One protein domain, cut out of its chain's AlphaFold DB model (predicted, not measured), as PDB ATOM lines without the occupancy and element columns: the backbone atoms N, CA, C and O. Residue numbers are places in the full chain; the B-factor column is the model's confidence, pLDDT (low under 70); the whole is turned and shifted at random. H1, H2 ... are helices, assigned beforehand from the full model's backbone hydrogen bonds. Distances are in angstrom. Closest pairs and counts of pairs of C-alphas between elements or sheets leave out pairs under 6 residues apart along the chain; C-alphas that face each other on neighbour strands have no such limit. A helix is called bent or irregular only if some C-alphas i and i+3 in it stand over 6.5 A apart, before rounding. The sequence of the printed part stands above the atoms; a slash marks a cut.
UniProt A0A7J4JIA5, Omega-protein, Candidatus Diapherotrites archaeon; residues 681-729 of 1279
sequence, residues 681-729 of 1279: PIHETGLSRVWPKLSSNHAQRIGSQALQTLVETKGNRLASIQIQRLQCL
ATOM      1  N   PRO A 681       4.374 138.843   8.144       88.69
ATOM      2  CA  PRO A 681       4.224 137.437   7.755       88.69
ATOM      3  C   PRO A 681       3.603 136.592   8.878       88.69
ATOM      4  O   PRO A 681       4.067 136.609  10.019       88.69
ATOM      5  N   ILE A 682       2.524 135.868   8.566       87.44
ATOM      6  CA  ILE A 682       1.591 135.307   9.560       87.44
ATOM      7  C   ILE A 682       2.142 134.069  10.279       87.44
ATOM      8  O   ILE A 682       1.910 133.900  11.477       87.44
ATOM      9  N   HIS A 683       2.844 133.183   9.573       84.06
ATOM     10  CA  HIS A 683       3.323 131.937  10.174       84.06
ATOM     11  C   HIS A 683       4.591 132.181  10.992       84.06
ATOM     12  O   HIS A 683       4.694 131.757  12.141       84.06
ATOM     13  N   GLU A 684       5.526 132.930  10.422       83.44
ATOM     14  CA  GLU A 684       6.872 133.120  10.946       83.44
ATOM     15  C   GLU A 684       6.890 134.034  12.177       83.44
ATOM     16  O   GLU A 684       7.653 133.787  13.106       83.44
ATOM     17  N   THR A 685       5.988 135.019  12.267       80.19
ATOM     18  CA  THR A 685       5.787 135.821  13.496       80.19
ATOM     19  C   THR A 685       4.965 135.110  14.577       80.19
ATOM     20  O   THR A 685       4.891 135.604  15.706       80.19
ATOM     21  N   GLY A 686       4.367 133.957  14.254       82.25
ATOM     22  CA  GLY A 686       3.565 133.145  15.168       82.25
ATOM     23  C   GLY A 686       2.080 133.519  15.223       82.25
ATOM     24  O   GLY A 686       1.334 132.900  15.981       82.25
ATOM     25  N   LEU A 687       1.616 134.475  14.410       84.69
ATOM     26  CA  LEU A 687       0.211 134.907  14.361       84.69
ATOM     27  C   LEU A 687      -0.761 133.758  14.044       84.69
ATOM     28  O   LEU A 687      -1.862 133.733  14.588       84.69
ATOM     29  N   SER A 688      -0.353 132.769  13.242       83.75
ATOM     30  CA  SER A 688      -1.152 131.554  12.998       83.75
ATOM     31  C   SER A 688      -1.323 130.666  14.239       83.75
ATOM     32  O   SER A 688      -2.274 129.895  14.300       83.75
ATOM     33  N   ARG A 689      -0.425 130.749  15.233       83.56
ATOM     34  CA  ARG A 689      -0.560 130.040  16.522       83.56
ATOM     35  C   ARG A 689      -1.543 130.770  17.447       83.56
ATOM     36  O   ARG A 689      -2.314 130.121  18.139       83.56
ATOM     37  N   VAL A 690      -1.540 132.106  17.410       82.19
ATOM     38  CA  VAL A 690      -2.452 132.979  18.178       82.19
ATOM     39  C   VAL A 690      -3.884 132.914  17.629       82.19
ATOM     40  O   VAL A 690      -4.844 132.788  18.384       82.19
ATOM     41  N   TRP A 691      -4.037 132.952  16.304       84.31
ATOM     42  CA  TRP A 691      -5.327 132.886  15.622       84.31
ATOM     43  C   TRP A 691      -5.269 131.898  14.437       84.31
ATOM     44  O   TRP A 691      -5.030 132.310  13.303       84.31
ATOM     45  N   PRO A 692      -5.556 130.597  14.639       77.12
ATOM     46  CA  PRO A 692      -5.460 129.583  13.575       77.12
ATOM     47  C   PRO A 692      -6.336 129.838  12.336       77.12
ATOM     48  O   PRO A 692      -5.958 129.481  11.222       77.12
ATOM     49  N   LYS A 693      -7.478 130.525  12.496       71.75
ATOM     50  CA  LYS A 693      -8.355 130.945  11.378       71.75
ATOM     51  C   LYS A 693      -7.804 132.131  10.565       71.75
ATOM     52  O   LYS A 693      -8.442 132.580   9.617       71.75
ATOM     53  N   LEU A 694      -6.651 132.686  10.943       73.75
ATOM     54  CA  LEU A 694      -6.025 133.820  10.260       73.75
ATOM     55  C   LEU A 694      -5.295 133.332   8.998       73.75
ATOM     56  O   LEU A 694      -5.546 133.862   7.920       73.75
ATOM     57  N   SER A 695      -4.507 132.256   9.097       62.41
ATOM     58  CA  SER A 695      -3.779 131.647   7.968       62.41
ATOM     59  C   SER A 695      -4.663 130.981   6.905       62.41
ATOM     60  O   SER A 695      -4.208 130.794   5.784       62.41
ATOM     61  N   SER A 696      -5.917 130.640   7.220       59.47
ATOM     62  CA  SER A 696      -6.887 130.126   6.236       59.47
ATOM     63  C   SER A 696      -7.626 131.231   5.474       59.47
ATOM     64  O   SER A 696      -8.092 131.000   4.362       59.47
ATOM     65  N   ASN A 697      -7.757 132.421   6.070       51.56
ATOM     66  CA  ASN A 697      -8.638 133.485   5.575       51.56
ATOM     67  C   ASN A 697      -7.879 134.681   4.968       51.56
ATOM     68  O   ASN A 697      -8.508 135.594   4.438       51.56
ATOM     69  N   HIS A 698      -6.547 134.696   5.051       56.84
ATOM     70  CA  HIS A 698      -5.689 135.769   4.542       56.84
ATOM     71  C   HIS A 698      -4.597 135.191   3.629       56.84
ATOM     72  O   HIS A 698      -4.267 134.010   3.700       56.84
ATOM     73  N   ALA A 699      -3.995 136.035   2.784       61.81
ATOM     74  CA  ALA A 699      -2.708 135.710   2.161       61.81
ATOM     75  C   ALA A 699      -1.610 135.577   3.239       61.81
ATOM     76  O   ALA A 699      -1.835 135.983   4.370       61.81
ATOM     77  N   GLN A 700      -0.405 135.096   2.899       78.00
ATOM     78  CA  GLN A 700       0.702 134.838   3.851       78.00
ATOM     79  C   GLN A 700       1.107 136.020   4.770       78.00
ATOM     80  O   GLN A 700       1.858 135.818   5.725       78.00
ATOM     81  N   ARG A 701       0.639 137.245   4.493       86.12
ATOM     82  CA  ARG A 701       0.919 138.477   5.242       86.12
ATOM     83  C   ARG A 701      -0.378 139.192   5.646       86.12
ATOM     84  O   ARG A 701      -1.313 139.260   4.849       86.12
ATOM     85  N   ILE A 702      -0.399 139.791   6.839       85.75
ATOM     86  CA  ILE A 702      -1.468 140.681   7.331       85.75
ATOM     87  C   ILE A 702      -0.967 142.133   7.434       85.75
ATOM     88  O   ILE A 702       0.159 142.379   7.856       85.75
ATOM     89  N   GLY A 703      -1.787 143.112   7.044       83.94
ATOM     90  CA  GLY A 703      -1.425 144.534   7.137       83.94
ATOM     91  C   GLY A 703      -1.468 145.064   8.575       83.94
ATOM     92  O   GLY A 703      -2.301 144.620   9.364       83.94
ATOM     93  N   SER A 704      -0.620 146.051   8.902       84.50
ATOM     94  CA  SER A 704      -0.520 146.648  10.251       84.50
ATOM     95  C   SER A 704      -1.873 147.039  10.851       84.50
ATOM     96  O   SER A 704      -2.181 146.615  11.959       84.50
ATOM     97  N   GLN A 705      -2.712 147.770  10.105       83.44
ATOM     98  CA  GLN A 705      -4.029 148.202  10.590       83.44
ATOM     99  C   GLN A 705      -4.960 147.014  10.872       83.44
ATOM    100  O   GLN A 705      -5.653 146.997  11.883       83.44
ATOM    101  N   ALA A 706      -4.945 145.991  10.011       84.81
ATOM    102  CA  ALA A 706      -5.756 144.791  10.197       84.81
ATOM    103  C   ALA A 706      -5.286 143.971  11.408       84.81
ATOM    104  O   ALA A 706      -6.122 143.441  12.136       84.81
ATOM    105  N   LEU A 707      -3.973 143.902  11.666       87.62
ATOM    106  CA  LEU A 707      -3.441 143.290  12.884       87.62
ATOM    107  C   LEU A 707      -3.797 144.112  14.130       87.62
ATOM    108  O   LEU A 707      -4.225 143.530  15.121       87.62
ATOM    109  N   GLN A 708      -3.677 145.441  14.080       88.19
ATOM    110  CA  GLN A 708      -4.056 146.318  15.188       88.19
ATOM    111  C   GLN A 708      -5.544 146.159  15.536       88.19
ATOM    112  O   GLN A 708      -5.859 145.810  16.670       88.19
ATOM    113  N   THR A 709      -6.449 146.275  14.561       87.44
ATOM    114  CA  THR A 709      -7.888 146.066  14.786       87.44
ATOM    115  C   THR A 709      -8.205 144.631  15.227       87.44
ATOM    116  O   THR A 709      -9.144 144.416  15.991       87.44
ATOM    117  N   LEU A 710      -7.417 143.626  14.828       86.62
ATOM    118  CA  LEU A 710      -7.565 142.257  15.332       86.62
ATOM    119  C   LEU A 710      -7.135 142.122  16.805       86.62
ATOM    120  O   LEU A 710      -7.802 141.422  17.565       86.62
ATOM    121  N   VAL A 711      -6.075 142.818  17.227       87.50
ATOM    122  CA  VAL A 711      -5.672 142.919  18.640       87.50
ATOM    123  C   VAL A 711      -6.719 143.693  19.449       87.50
ATOM    124  O   VAL A 711      -7.075 143.263  20.538       87.50
ATOM    125  N   GLU A 712      -7.281 144.775  18.913       87.06
ATOM    126  CA  GLU A 712      -8.304 145.594  19.587       87.06
ATOM    127  C   GLU A 712      -9.668 144.888  19.705       87.06
ATOM    128  O   GLU A 712     -10.393 145.111  20.669       87.06
ATOM    129  N   THR A 713     -10.030 144.025  18.746       86.50
ATOM    130  CA  THR A 713     -11.336 143.329  18.732       86.50
ATOM    131  C   THR A 713     -11.296 141.888  19.244       86.50
ATOM    132  O   THR A 713     -12.339 141.340  19.603       86.50
ATOM    133  N   LYS A 714     -10.125 141.232  19.239       82.81
ATOM    134  CA  LYS A 714      -9.960 139.811  19.618       82.81
ATOM    135  C   LYS A 714      -8.726 139.532  20.481       82.81
ATOM    136  O   LYS A 714      -8.515 138.377  20.849       82.81
ATOM    137  N   GLY A 715      -7.931 140.548  20.820       77.25
ATOM    138  CA  GLY A 715      -6.813 140.432  21.761       77.25
ATOM    139  C   GLY A 715      -7.254 140.292  23.219       77.25
ATOM    140  O   GLY A 715      -6.462 139.844  24.033       77.25
ATOM    141  N   ASN A 716      -8.527 140.548  23.538       75.75
ATOM    142  CA  ASN A 716      -9.145 140.467  24.874       75.75
ATOM    143  C   ASN A 716      -9.122 139.055  25.518       75.75
ATOM    144  O   ASN A 716      -9.743 138.840  26.554       75.75
ATOM    145  N   ARG A 717      -8.484 138.075  24.867       71.38
ATOM    146  CA  ARG A 717      -8.266 136.690  25.322       71.38
ATOM    147  C   ARG A 717      -6.790 136.272  25.221       71.38
ATOM    148  O   ARG A 717      -6.490 135.087  25.129       71.38
ATOM    149  N   LEU A 718      -5.885 137.243  25.118       79.25
ATOM    150  CA  LEU A 718      -4.439 137.060  25.036       79.25
ATOM    151  C   LEU A 718      -3.794 137.727  26.244       79.25
ATOM    152  O   LEU A 718      -4.302 138.734  26.734       79.25
ATOM    153  N   ALA A 719      -2.649 137.208  26.680       76.75
ATOM    154  CA  ALA A 719      -1.942 137.797  27.808       76.75
ATOM    155  C   ALA A 719      -1.485 139.231  27.496       76.75
ATOM    156  O   ALA A 719      -1.096 139.545  26.369       76.75
ATOM    157  N   SER A 720      -1.443 140.081  28.513       69.25
ATOM    158  CA  SER A 720      -1.091 141.502  28.453       69.25
ATOM    159  C   SER A 720       0.225 141.750  27.704       69.25
ATOM    160  O   SER A 720       0.332 142.662  26.883       69.25
ATOM    161  N   ILE A 721       1.213 140.870  27.899       60.44
ATOM    162  CA  ILE A 721       2.491 140.907  27.178       60.44
ATOM    163  C   ILE A 721       2.389 140.447  25.713       60.44
ATOM    164  O   ILE A 721       3.092 140.972  24.850       60.44
ATOM    165  N   GLN A 722       1.506 139.497  25.394       71.06
ATOM    166  CA  GLN A 722       1.224 139.115  24.008       71.06
ATOM    167  C   GLN A 722       0.531 140.267  23.278       71.06
ATOM    168  O   GLN A 722       0.918 140.577  22.156       71.06
ATOM    169  N   ILE A 723      -0.413 140.955  23.931       74.56
ATOM    170  CA  ILE A 723      -1.037 142.181  23.418       74.56
ATOM    171  C   ILE A 723       0.039 143.242  23.145       74.56
ATOM    172  O   ILE A 723       0.127 143.717  22.015       74.56
ATOM    173  N   GLN A 724       0.908 143.559  24.113       71.56
ATOM    174  CA  GLN A 724       2.010 144.516  23.921       71.56
ATOM    175  C   GLN A 724       2.936 144.117  22.762       71.56
ATOM    176  O   GLN A 724       3.176 144.920  21.864       71.56
ATOM    177  N   ARG A 725       3.396 142.859  22.710       78.12
ATOM    178  CA  ARG A 725       4.237 142.342  21.616       78.12
ATOM    179  C   ARG A 725       3.553 142.466  20.251       78.12
ATOM    180  O   ARG A 725       4.202 142.836  19.273       78.12
ATOM    181  N   LEU A 726       2.261 142.150  20.165       82.44
ATOM    182  CA  LEU A 726       1.484 142.248  18.929       82.44
ATOM    183  C   LEU A 726       1.216 143.706  18.533       82.44
ATOM    184  O   LEU A 726       1.218 144.011  17.344       82.44
ATOM    185  N   GLN A 727       1.063 144.614  19.501       82.31
ATOM    186  CA  GLN A 727       0.992 146.056  19.261       82.31
ATOM    187  C   GLN A 727       2.331 146.615  18.761       82.31
ATOM    188  O   GLN A 727       2.324 147.348  17.778       82.31
ATOM    189  N   CYS A 728       3.467 146.240  19.360       78.88
ATOM    190  CA  CYS A 728       4.801 146.594  18.858       78.88
ATOM    191  C   CYS A 728       5.012 146.076  17.430       78.88
ATOM    192  O   CYS A 728       5.455 146.820  16.568       78.88
ATOM    193  N   LEU A 729       4.621 144.831  17.140       81.50
ATOM    194  CA  LEU A 729       4.717 144.260  15.795       81.50
ATOM    195  C   LEU A 729       3.793 144.971  14.784       81.50
ATOM    196  O   LEU A 729       4.218 145.258  13.667       81.50
TER     197      LEU A 729
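What this domain is: This is residues 681 to 729 of the 1279 residues of the protein "Omega-protein" of Candidatus Diapherotrites archaeon (UniProt A0A7J4JIA5). A helical hairpin makes one half of this small domain: H3 and H4, the two longer helices, side by side and running opposite ways. The other half is a smaller part made of two short helices, H1 and H2, with the loops beside them, and residues 698 to 703 join it to the hairpin. The printed part has 49 residues, with four named helices in the order H1, H2, H3, H4 and no named strand; the class is all helix, with 29 of the 49 residues in the helices. The whole is compact, with a radius of gyration of the C-alphas of 9.9 A, and its C-alphas span 26 by 19 by 18 A along the three main axes.

How they stand to each other: Begin with the longest helix, H3, residues 704 to 714, and look from there to H4, residues 720 to 729. These two touch, and their closest C-alphas, those of Gln 708 and Gln 727, are 6.5 A apart. Their lines stand at a shallow tilt of 17 degrees and run opposite ways, and the two form a helical hairpin. Now look to H1, residues 687 to 690, and H2, residues 694 to 697. They only just touch, and only at the corner by their link, with 3 pairs of C-alphas within 8 A; the closest are those of Ser 688 and Ser 695, 5.7 A apart. H1 is apart from H3 and from H4, and H2 is apart from both as well. In H3 and H4 every pair of O i and N i+4 is within hydrogen-bond range; H1 and H2, with four residues each, are too short for such a pair.

Where its parts are: Find C-alpha 704 at (-0.520, 146.648, 10.251); from there H3 runs 15.0 A to C-alpha 714 at (-9.960, 139.811, 19.618). H4 begins at C-alpha 720 and ends 14.2 A away at C-alpha 729, at (4.717, 144.260, 15.795). Earlier in the printed part, H1 goes from Leu 687 to Val 690 and H2 from Leu 694 to Asn 697. None of the four helices is bent or irregular.

The domain as a whole: The two C-alphas farthest apart are those of Ala 699 and Ser 720, 27.0 A. The first and last printed C-alphas, those of Pro 681 and Leu 729, are 10.6 A apart. The printed part has no cut. The links from H1 to H2 and from H3 to H4 are tight, the link from H2 to H3 is short, and no link is long. The mean pLDDT of the printed part is 78.6; look for values under 70 at residues 695 to 699 and 720 to 721, where the model's confidence is low.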